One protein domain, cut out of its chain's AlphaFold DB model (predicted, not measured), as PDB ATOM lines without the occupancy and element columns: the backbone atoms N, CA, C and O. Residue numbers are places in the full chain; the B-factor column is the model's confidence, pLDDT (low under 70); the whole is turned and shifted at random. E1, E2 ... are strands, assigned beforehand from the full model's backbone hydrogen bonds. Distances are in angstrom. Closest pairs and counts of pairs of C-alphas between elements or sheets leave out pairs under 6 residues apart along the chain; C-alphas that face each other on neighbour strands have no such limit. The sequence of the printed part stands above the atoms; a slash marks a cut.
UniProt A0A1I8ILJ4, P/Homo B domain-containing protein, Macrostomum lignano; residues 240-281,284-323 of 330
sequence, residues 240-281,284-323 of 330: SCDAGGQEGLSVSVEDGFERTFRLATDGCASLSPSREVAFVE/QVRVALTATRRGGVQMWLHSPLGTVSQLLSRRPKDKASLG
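What this domain is: This is residues 240 to 281 and 284 to 323 of the 330 residues of the protein "P/Homo B domain-containing protein" of Macrostomum lignano (UniProt A0A1I8ILJ4). This is an elongated, loose model with little regular structure: a long unnamed stretch, residues 240 to 281, runs out, folds back near Asp 255 and returns, and one small hairpin, E1 then E2, is its only named part. A short parallel pairing ties residues 252 to 253 to residues 290 to 291. The printed part has 82 residues, 9 of them in the two antiparallel strands, with no named helix; the class is all strand. The radius of gyration of the C-alphas is 15.3 A and the spans are 45 by 26 by 18 A.

Where its parts are: Start at C-alpha 240, (-38.840, 42.241, 27.044). Further on, find E1, residues 299 to 302, 10.2 A long, from (-24.580, 28.365, 38.045). E2, residues 308 to 312, 12.0 A, ends at (-21.172, 31.791, 37.628).

How they stand to each other: E1 and E2 form an antiparallel hairpin at 160 degrees, with a tight link. Look for N 301 and O 309, 2.8 A apart, within hydrogen-bond range.

The domain as a whole: Residues 282 to 283 are not printed; C-alphas 281 and 284 are 10.3 A apart. Confidence is under 70 at residues 247 to 252 and 321 to 323.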
ATOM      1  N   SER A 240     -39.250  42.947  25.835       94.62
ATOM      2  CA  SER A 240     -38.840  42.241  27.044       94.62
ATOM      3  C   SER A 240     -39.963  41.316  27.485       94.62
ATOM      4  O   SER A 240     -41.124  41.736  27.577       94.62
ATOM      5  N   CYS A 241     -39.587  40.068  27.744       95.06
ATOM      6  CA  CYS A 241     -40.432  39.051  28.332       95.06
ATOM      7  C   CYS A 241     -39.855  38.704  29.701       95.06
ATOM      8  O   CYS A 241     -38.741  38.193  29.795       95.06
ATOM      9  N   ASP A 242     -40.632  38.983  30.742       93.19
ATOM     10  CA  ASP A 242     -40.396  38.393  32.049       93.19
ATOM     11  C   ASP A 242     -41.083  37.027  32.048       93.19
ATOM     12  O   ASP A 242     -42.313  36.936  32.061       93.19
ATOM     13  N   ALA A 243     -40.278  35.972  31.935       87.81
ATOM     14  CA  ALA A 243     -40.762  34.598  31.900       87.81
ATOM     15  C   ALA A 243     -41.231  34.101  33.282       87.81
ATOM     16  O   ALA A 243     -41.693  32.963  33.387       87.81
ATOM     17  N   GLY A 244     -41.132  34.937  34.320       84.19
ATOM     18  CA  GLY A 244     -41.411  34.595  35.702       84.19
ATOM     19  C   GLY A 244     -40.276  33.807  36.355       84.19
ATOM     20  O   GLY A 244     -39.205  33.580  35.789       84.19
ATOM     21  N   GLY A 245     -40.532  33.361  37.577       78.00
ATOM     22  CA  GLY A 245     -39.598  32.589  38.383       78.00
ATOM     23  C   GLY A 245     -40.274  32.064  39.645       78.00
ATOM     24  O   GLY A 245     -41.445  32.339  39.902       78.00
ATOM     25  N   GLN A 246     -39.544  31.279  40.435       71.19
ATOM     26  CA  GLN A 246     -40.007  30.879  41.763       71.19
ATOM     27  C   GLN A 246     -39.651  31.987  42.762       71.19
ATOM     28  O   GLN A 246     -38.574  31.965  43.353       71.19
ATOM     29  N   GLU A 247     -40.531  32.979  42.913       63.97
ATOM     30  CA  GLU A 247     -40.378  34.022  43.934       63.97
ATOM     31  C   GLU A 247     -40.419  33.425  45.351       63.97
ATOM     32  O   GLU A 247     -41.124  32.449  45.617       63.97
ATOM     33  N   GLY A 248     -39.642  34.004  46.272       57.00
ATOM     34  CA  GLY A 248     -39.630  33.610  47.686       57.00
ATOM     35  C   GLY A 248     -38.943  32.274  47.998       57.00
ATOM     36  O   GLY A 248     -38.978  31.824  49.144       57.00
ATOM     37  N   LEU A 249     -38.298  31.629  47.022       61.47
ATOM     38  CA  LEU A 249     -37.546  30.405  47.274       61.47
ATOM     39  C   LEU A 249     -36.175  30.725  47.887       61.47
ATOM     40  O   LEU A 249     -35.200  30.948  47.175       61.47
ATOM     41  N   SER A 250     -36.080  30.678  49.216       63.97
ATOM     42  CA  SER A 250     -34.780  30.665  49.888       63.97
ATOM     43  C   SER A 250     -34.122  29.298  49.691       63.97
ATOM     44  O   SER A 250     -34.632  28.265  50.133       63.97
ATOM     45  N   VAL A 251     -33.003  29.284  48.971       68.31
ATOM     46  CA  VAL A 251     -32.159  28.101  48.804       68.31
ATOM     47  C   VAL A 251     -30.904  28.307  49.637       68.31
ATOM     48  O   VAL A 251     -30.154  29.241  49.363       68.31
ATOM     49  N   SER A 252     -30.688  27.435  50.627       69.50
ATOM     50  CA  SER A 252     -29.407  27.322  51.328       69.50
ATOM     51  C   SER A 252     -28.492  26.410  50.520       69.50
ATOM     52  O   SER A 252     -28.818  25.242  50.300       69.50
ATOM     53  N   VAL A 253     -27.378  26.954  50.036       74.31
ATOM     54  CA  VAL A 253     -26.356  26.190  49.314       74.31
ATOM     55  C   VAL A 253     -25.271  25.747  50.296       74.31
ATOM     56  O   VAL A 253     -24.489  26.569  50.782       74.31
ATOM     57  N   GLU A 254     -25.240  24.444  50.580       76.19
ATOM     58  CA  GLU A 254     -24.199  23.755  51.357       76.19
ATOM     59  C   GLU A 254     -23.231  22.991  50.434       76.19
ATOM     60  O   GLU A 254     -23.482  22.835  49.237       76.19
ATOM     61  N   ASP A 255     -22.114  22.502  50.976       75.75
ATOM     62  CA  ASP A 255     -21.144  21.726  50.195       75.75
ATOM     63  C   ASP A 255     -21.798  20.458  49.612       75.75
ATOM     64  O   ASP A 255     -22.394  19.653  50.326       75.75
ATOM     65  N   GLY A 256     -21.680  20.275  48.292       78.69
ATOM     66  CA  GLY A 256     -22.304  19.160  47.567       78.69
ATOM     67  C   GLY A 256     -23.777  19.375  47.194       78.69
ATOM     68  O   GLY A 256     -24.391  18.476  46.623       78.69
ATOM     69  N   PHE A 257     -24.346  20.550  47.477       84.56
ATOM     70  CA  PHE A 257     -25.695  20.904  47.046       84.56
ATOM     71  C   PHE A 257     -25.774  21.075  45.522       84.56
ATOM     72  O   PHE A 257     -25.066  21.892  44.934       84.56
ATOM     73  N   GLU A 258     -26.706  20.362  44.889       89.00
ATOM     74  CA  GLU A 258     -27.053  20.527  43.479       89.00
ATOM     75  C   GLU A 258     -28.574  20.619  43.335       89.00
ATOM     76  O   GLU A 258     -29.323  19.790  43.858       89.00
ATOM     77  N   ARG A 259     -29.056  21.637  42.614       88.50
ATOM     78  CA  ARG A 259     -30.485  21.810  42.337       88.50
ATOM     79  C   ARG A 259     -30.708  22.378  40.948       88.50
ATOM     80  O   ARG A 259     -30.095  23.366  40.559       88.50
ATOM     81  N   THR A 260     -31.645  21.776  40.220       90.50
ATOM     82  CA  THR A 260     -32.060  22.234  38.892       90.50
ATOM     83  C   THR A 260     -33.457  22.835  38.952       90.50
ATOM     84  O   THR A 260     -34.409  22.175  39.374       90.50
ATOM     85  N   PHE A 261     -33.592  24.060  38.452       89.25
ATOM     86  CA  PHE A 261     -34.878  24.710  38.225       89.25
ATOM     87  C   PHE A 261     -35.251  24.614  36.751       89.25
ATOM     88  O   PHE A 261     -34.403  24.777  35.875       89.25
ATOM     89  N   ARG A 262     -36.523  24.324  36.470       90.81
ATOM     90  CA  ARG A 262     -37.054  24.280  35.106       90.81
ATOM     91  C   ARG A 262     -38.126  25.344  34.965       90.81
ATOM     92  O   ARG A 262     -39.080  25.351  35.738       90.81
ATOM     93  N   LEU A 263     -37.960  26.203  33.968       90.88
ATOM     94  CA  LEU A 263     -38.922  27.227  33.592       90.88
ATOM     95  C   LEU A 263     -39.372  26.953  32.159       90.88
ATOM     96  O   LEU A 263     -38.544  26.872  31.254       90.88
ATOM     97  N   ALA A 264     -40.677  26.786  31.965       91.44
ATOM     98  CA  ALA A 264     -41.275  26.723  30.639       91.44
ATOM     99  C   ALA A 264     -41.788  28.117  30.269       91.44
ATOM    100  O   ALA A 264     -42.478  28.750  31.063       91.44
ATOM    101  N   THR A 265     -41.451  28.590  29.072       92.62
ATOM    102  CA  THR A 265     -41.907  29.882  28.553       92.62
ATOM    103  C   THR A 265     -42.136  29.786  27.052       92.62
ATOM    104  O   THR A 265     -41.413  29.081  26.348       92.62
ATOM    105  N   ASP A 266     -43.148  30.498  26.569       93.31
ATOM    106  CA  ASP A 266     -43.449  30.704  25.152       93.31
ATOM    107  C   ASP A 266     -42.905  32.053  24.644       93.31
ATOM    108  O   ASP A 266     -43.343  32.559  23.613       93.31
ATOM    109  N   GLY A 267     -41.991  32.677  25.396       94.44
ATOM    110  CA  GLY A 267     -41.488  34.014  25.089       94.44
ATOM    111  C   GLY A 267     -42.522  35.114  25.332       94.44
ATOM    112  O   GLY A 267     -42.443  36.161  24.694       94.44
ATOM    113  N   CYS A 268     -43.480  34.896  26.240       95.50
ATOM    114  CA  CYS A 268     -44.591  35.800  26.554       95.50
ATOM    115  C   CYS A 268     -45.590  35.988  25.399       95.50
ATOM    116  O   CYS A 268     -46.355  36.960  25.403       95.50
ATOM    117  N   ALA A 269     -45.610  35.069  24.430       94.38
ATOM    118  CA  ALA A 269     -46.547  35.092  23.310       94.38
ATOM    119  C   ALA A 269     -48.009  35.039  23.789       94.38
ATOM    120  O   ALA A 269     -48.851  35.796  23.303       94.38
ATOM    121  N   SER A 270     -48.299  34.210  24.795       93.31
ATOM    122  CA  SER A 270     -49.624  34.091  25.416       93.31
ATOM    123  C   SER A 270     -50.048  35.304  26.248       93.31
ATOM    124  O   SER A 270     -51.245  35.505  26.445       93.31
ATOM    125  N   LEU A 271     -49.106  36.126  26.727       90.00
ATOM    126  CA  LEU A 271     -49.419  37.295  27.556       90.00
ATOM    127  C   LEU A 271     -49.836  38.506  26.714       90.00
ATOM    128  O   LEU A 271     -50.819  39.173  27.031       90.00
ATOM    129  N   SER A 272     -49.063  38.842  25.677       90.56
ATOM    130  CA  SER A 272     -49.379  39.938  24.751       90.56
ATOM    131  C   SER A 272     -48.448  39.932  23.531       90.56
ATOM    132  O   SER A 272     -47.227  39.863  23.714       90.56
ATOM    133  N   PRO A 273     -48.954  40.200  22.307       89.00
ATOM    134  CA  PRO A 273     -48.118  40.386  21.115       89.00
ATOM    135  C   PRO A 273     -47.057  41.493  21.245       89.00
ATOM    136  O   PRO A 273     -46.057  41.491  20.531       89.00
ATOM    137  N   SER A 274     -47.259  42.474  22.136       89.56
ATOM    138  CA  SER A 274     -46.280  43.543  22.389       89.56
ATOM    139  C   SER A 274     -45.140  43.129  23.327       89.56
ATOM    140  O   SER A 274     -44.100  43.790  23.328       89.56
ATOM    141  N   ARG A 275     -45.323  42.051  24.103       90.81
ATOM    142  CA  ARG A 275     -44.321  41.479  25.020       90.81
ATOM    143  C   ARG A 275     -43.645  40.232  24.453       90.81
ATOM    144  O   ARG A 275     -42.609  39.835  24.969       90.81
ATOM    145  N   GLU A 276     -44.200  39.661  23.384       95.38
ATOM    146  CA  GLU A 276     -43.652  38.486  22.712       95.38
ATOM    147  C   GLU A 276     -42.211  38.712  22.230       95.38
ATOM    148  O   GLU A 276     -41.949  39.579  21.384       95.38
ATOM    149  N   VAL A 277     -41.297  37.874  22.715       96.00
ATOM    150  CA  VAL A 277     -39.910  37.770  22.255       96.00
ATOM    151  C   VAL A 277     -39.778  36.530  21.372       96.00
ATOM    152  O   VAL A 277     -39.506  35.432  21.848       96.00
ATOM    153  N   ALA A 278     -39.946  36.716  20.062       92.44
ATOM    154  CA  ALA A 278     -39.801  35.638  19.078       92.44
ATOM    155  C   ALA A 278     -38.330  35.280  18.773       92.44
ATOM    156  O   ALA A 278     -38.023  34.157  18.377       92.44
ATOM    157  N   PHE A 279     -37.413  36.237  18.953       93.25
ATOM    158  CA  PHE A 279     -35.978  36.060  18.732       93.25
ATOM    159  C   PHE A 279     -35.216  36.643  19.919       93.25
ATOM    160  O   PHE A 279     -35.344  37.830  20.214       93.25
ATOM    161  N   VAL A 280     -34.444  35.799  20.600       95.75
ATOM    162  CA  VAL A 280     -33.684  36.185  21.794       95.75
ATOM    163  C   VAL A 280     -32.428  36.965  21.402       95.75
ATOM    164  O   VAL A 280     -31.719  36.579  20.472       95.75
ATOM    165  N   GLU A 281     -32.150  38.037  22.145       97.88
ATOM    166  CA  GLU A 281     -30.903  38.809  22.069       97.88
ATOM    167  C   GLU A 281     -30.069  38.567  23.331       97.88
ATOM    168  O   GLU A 281     -29.050  37.881  23.273       97.88
ATOM    169  N   GLN A 284     -31.203  37.345  30.952       95.88
ATOM    170  CA  GLN A 284     -30.758  37.614  32.314       95.88
ATOM    171  C   GLN A 284     -31.446  36.637  33.261       95.88
ATOM    172  O   GLN A 284     -32.644  36.387  33.139       95.88
ATOM    173  N   VAL A 285     -30.689  36.091  34.209       93.69
ATOM    174  CA  VAL A 285     -31.219  35.246  35.280       93.69
ATOM    175  C   VAL A 285     -30.972  35.977  36.586       93.69
ATOM    176  O   VAL A 285     -29.829  36.138  37.008       93.69
ATOM    177  N   ARG A 286     -32.056  36.448  37.200       90.06
ATOM    178  CA  ARG A 286     -32.031  37.131  38.493       90.06
ATOM    179  C   ARG A 286     -32.204  36.082  39.576       90.06
ATOM    180  O   ARG A 286     -33.178  35.331  39.555       90.06
ATOM    181  N   VAL A 287     -31.237  35.992  40.481       87.00
ATOM    182  CA  VAL A 287     -31.220  34.974  41.531       87.00
ATOM    183  C   VAL A 287     -31.078  35.664  42.872       87.00
ATOM    184  O   VAL A 287     -30.193  36.487  43.031       87.00
ATOM    185  N   ALA A 288     -31.916  35.290  43.830       83.81
ATOM    186  CA  ALA A 288     -31.708  35.581  45.240       83.81
ATOM    187  C   ALA A 288     -31.466  34.243  45.950       83.81
ATOM    188  O   ALA A 288     -32.306  33.347  45.887       83.81
ATOM    189  N   LEU A 289     -30.301  34.072  46.575       82.69
ATOM    190  CA  LEU A 289     -29.938  32.840  47.287       82.69
ATOM    191  C   LEU A 289     -29.132  33.135  48.554       82.69
ATOM    192  O   LEU A 289     -28.562  34.214  48.688       82.69
ATOM    193  N   THR A 290     -29.044  32.161  49.457       81.75
ATOM    194  CA  THR A 290     -28.209  32.209  50.664       81.75
ATOM    195  C   THR A 290     -27.175  31.086  50.568       81.75
ATOM    196  O   THR A 290     -27.504  29.953  50.225       81.75
ATOM    197  N   ALA A 291     -25.904  31.371  50.833       82.12
ATOM    198  CA  ALA A 291     -24.835  30.379  50.725       82.12
ATOM    199  C   ALA A 291     -23.825  30.564  51.850       82.12
ATOM    200  O   ALA A 291     -23.452  31.686  52.185       82.12
ATOM    201  N   THR A 292     -23.322  29.464  52.400       82.38
ATOM    202  CA  THR A 292     -22.279  29.513  53.439       82.38
ATOM    203  C   THR A 292     -20.964  30.083  52.901       82.38
ATOM    204  O   THR A 292     -20.236  30.753  53.632       82.38
ATOM    205  N   ARG A 293     -20.679  29.868  51.609       86.69
ATOM    206  CA  ARG A 293     -19.541  30.440  50.880       86.69
ATOM    207  C   ARG A 293     -19.937  30.773  49.441       86.69
ATOM    208  O   ARG A 293     -20.080  29.873  48.614       86.69
ATOM    209  N   ARG A 294     -20.039  32.065  49.116       90.19
ATOM    210  CA  ARG A 294     -20.444  32.554  47.787       90.19
ATOM    211  C   ARG A 294     -19.548  32.035  46.661       90.19
ATOM    212  O   ARG A 294     -20.065  31.553  45.659       90.19
ATOM    213  N   GLY A 295     -18.231  32.001  46.861       92.00
ATOM    214  CA  GLY A 295     -17.274  31.490  45.872       92.00
ATOM    215  C   GLY A 295     -17.374  30.000  45.545       92.00
ATOM    216  O   GLY A 295     -16.766  29.539  44.576       92.00
ATOM    217  N   GLY A 296     -18.115  29.233  46.352       91.19
ATOM    218  CA  GLY A 296     -18.424  27.829  46.084       91.19
ATOM    219  C   GLY A 296     -19.610  27.634  45.139       91.19
ATOM    220  O   GLY A 296     -19.753  26.553  44.573       91.19
ATOM    221  N   VAL A 297     -20.442  28.661  44.942       91.81
ATOM    222  CA  VAL A 297     -21.635  28.581  44.098       91.81
ATOM    223  C   VAL A 297     -21.228  28.582  42.629       91.81
ATOM    224  O   VAL A 297     -20.447  29.417  42.178       91.81
ATOM    225  N   GLN A 298     -21.799  27.658  41.865       94.06
ATOM    226  CA  GLN A 298     -21.682  27.624  40.416       94.06
ATOM    227  C   GLN A 298     -23.080  27.573  39.809       94.06
ATOM    228  O   GLN A 298     -23.976  26.926  40.350       94.06
ATOM    229  N   MET A 299     -23.275  28.268  38.692       95.38
ATOM    230  CA  MET A 299     -24.580  28.365  38.045       95.38
ATOM    231  C   MET A 299     -24.456  28.170  36.540       95.38
ATOM    232  O   MET A 299     -23.591  28.760  35.890       95.38
ATOM    233  N   TRP A 300     -25.374  27.380  35.988       97.25
ATOM    234  CA  TRP A 300     -25.497  27.135  34.556       97.25
ATOM    235  C   TRP A 300     -26.936  27.356  34.104       97.25
ATOM    236  O   TRP A 300     -27.883  26.982  34.795       97.25
ATOM    237  N   LEU A 301     -27.090  27.932  32.916       97.19
ATOM    238  CA  LEU A 301     -28.361  28.077  32.221       97.19
ATOM    239  C   LEU A 301     -28.359  27.190  30.978       97.19
ATOM    240  O   LEU A 301     -27.458  27.281  30.144       97.19
ATOM    241  N   HIS A 302     -29.395  26.365  30.843       97.44
ATOM    242  CA  HIS A 302     -29.607  25.498  29.689       97.44
ATOM    243  C   HIS A 302     -30.767  26.039  28.855       97.44
ATOM    244  O   HIS A 302     -31.895  26.122  29.340       97.44
ATOM    245  N   SER A 303     -30.503  26.408  27.601       96.88
ATOM    246  CA  SER A 303     -31.553  26.843  26.680       96.88
ATOM    247  C   SER A 303     -32.345  25.648  26.128       96.88
ATOM    248  O   SER A 303     -31.809  24.538  26.053       96.88
ATOM    249  N   PRO A 304     -33.590  25.854  25.653       95.38
ATOM    250  CA  PRO A 304     -34.374  24.798  25.004       95.38
ATOM    251  C   PRO A 304     -33.695  24.180  23.771       95.38
ATOM    252  O   PRO A 304     -33.958  23.032  23.433       95.38
ATOM    253  N   LEU A 305     -32.796  24.925  23.117       96.19
ATOM    254  CA  LEU A 305     -32.001  24.458  21.976       96.19
ATOM    255  C   LEU A 305     -30.645  23.858  22.396       96.19
ATOM    256  O   LEU A 305     -29.736  23.745  21.577       96.19
ATOM    257  N   GLY A 306     -30.471  23.518  23.677       96.06
ATOM    258  CA  GLY A 306     -29.286  22.827  24.192       96.06
ATOM    259  C   GLY A 306     -28.039  23.699  24.368       96.06
ATOM    260  O   GLY A 306     -26.964  23.173  24.637       96.06
ATOM    261  N   THR A 307     -28.147  25.027  24.242       98.00
ATOM    262  CA  THR A 307     -27.017  25.930  24.531       98.00
ATOM    263  C   THR A 307     -26.828  26.046  26.037       98.00
ATOM    264  O   THR A 307     -27.789  26.333  26.747       98.00
ATOM    265  N   VAL A 308     -25.601  25.842  26.518       97.88
ATOM    266  CA  VAL A 308     -25.270  25.909  27.947       97.88
ATOM    267  C   VAL A 308     -24.378  27.113  28.225       97.88
ATOM    268  O   VAL A 308     -23.226  27.132  27.775       97.88
ATOM    269  N   SER A 309     -24.891  28.057  29.012       98.25
ATOM    270  CA  SER A 309     -24.174  29.244  29.488       98.25
ATOM    271  C   SER A 309     -23.776  29.061  30.948       98.25
ATOM    272  O   SER A 309     -24.619  28.729  31.780       98.25
ATOM    273  N   GLN A 310     -22.505  29.270  31.276       97.75
ATOM    274  CA  GLN A 310     -22.052  29.319  32.662       97.75
ATOM    275  C   GLN A 310     -22.258  30.739  33.189       97.75
ATOM    276  O   GLN A 310     -21.566  31.666  32.779       97.75
ATOM    277  N   LEU A 311     -23.234  30.896  34.082       97.38
ATOM    278  CA  LEU A 311     -23.583  32.183  34.681       97.38
ATOM    279  C   LEU A 311     -22.629  32.557  35.814       97.38
ATOM    280  O   LEU A 311     -22.326  33.727  35.993       97.38
ATOM    281  N   LEU A 312     -22.149  31.571  36.570       96.62
ATOM    282  CA  LEU A 312     -21.172  31.791  37.628       96.62
ATOM    283  C   LEU A 312     -20.218  30.600  37.688       96.62
ATOM    284  O   LEU A 312     -20.646  29.445  37.796       96.62
ATOM    285  N   SER A 313     -18.923  30.875  37.571       95.94
ATOM    286  CA  SER A 313     -17.857  29.912  37.833       95.94
ATOM    287  C   SER A 313     -17.477  29.918  39.310       95.94
ATOM    288  O   SER A 313     -17.825  30.819  40.067       95.94
ATOM    289  N   ARG A 314     -16.755  28.879  39.732       94.69
ATOM    290  CA  ARG A 314     -16.197  28.823  41.081       94.69
ATOM    291  C   ARG A 314     -15.171  29.944  41.233       94.69
ATOM    292  O   ARG A 314     -14.275  30.042  40.398       94.69
ATOM    293  N   ARG A 315     -15.252  30.704  42.325       96.00
ATOM    294  CA  ARG A 315     -14.343  31.815  42.639       96.00
ATOM    295  C   ARG A 315     -13.647  31.561  43.977       96.00
ATOM    296  O   ARG A 315     -14.219  31.831  45.030       96.00
ATOM    297  N   PRO A 316     -12.440  30.967  43.993       94.12
ATOM    298  CA  PRO A 316     -11.808  30.485  45.227       94.12
ATOM    299  C   PRO A 316     -11.500  31.571  46.269       94.12
ATOM    300  O   PRO A 316     -11.386  31.259  47.459       94.12
ATOM    301  N   LYS A 317     -11.338  32.823  45.828       93.62
ATOM    302  CA  LYS A 317     -11.034  33.975  46.685       93.62
ATOM    303  C   LYS A 317     -12.273  34.549  47.375       93.62
ATOM    304  O   LYS A 317     -12.146  35.115  48.459       93.62
ATOM    305  N   ASP A 318     -13.460  34.318  46.820       93.25
ATOM    306  CA  ASP A 318     -14.729  34.749  47.393       93.25
ATOM    307  C   ASP A 318     -15.139  33.885  48.600       93.25
ATOM    308  O   ASP A 318     -15.806  32.848  48.493       93.25
ATOM    309  N   LYS A 319     -14.705  34.317  49.784       88.19
ATOM    310  CA  LYS A 319     -14.995  33.656  51.066       88.19
ATOM    311  C   LYS A 319     -16.229  34.219  51.771       88.19
ATOM    312  O   LYS A 319     -16.508  33.778  52.885       88.19
ATOM    313  N   ALA A 320     -16.936  35.175  51.167       80.94
ATOM    314  CA  ALA A 320     -18.090  35.803  51.792       80.94
ATOM    315  C   ALA A 320     -19.191  34.764  52.057       80.94
ATOM    316  O   ALA A 320     -19.536  33.967  51.179       80.94
ATOM    317  N   SER A 321     -19.752  34.776  53.265       69.50
ATOM    318  CA  SER A 321     -21.041  34.145  53.527       69.50
ATOM    319  C   SER A 321     -22.131  35.022  52.921       69.50
ATOM    320  O   SER A 321     -22.164  36.227  53.161       69.50
ATOM    321  N   LEU A 322     -23.025  34.431  52.138       63.09
ATOM    322  CA  LEU A 322     -24.206  35.105  51.619       63.09
ATOM    323  C   LEU A 322     -25.238  35.204  52.744       63.09
ATOM    324  O   LEU A 322     -25.969  34.256  53.006       63.09
ATOM    325  N   GLY A 323     -25.267  36.357  53.398       50.91
ATOM    326  CA  GLY A 323     -26.296  36.822  54.318       50.91
ATOM    327  C   GLY A 323     -26.167  38.341  54.350       50.91
ATOM    328  O   GLY A 323     -25.098  38.833  54.685       50.91
TER     329      GLY A 323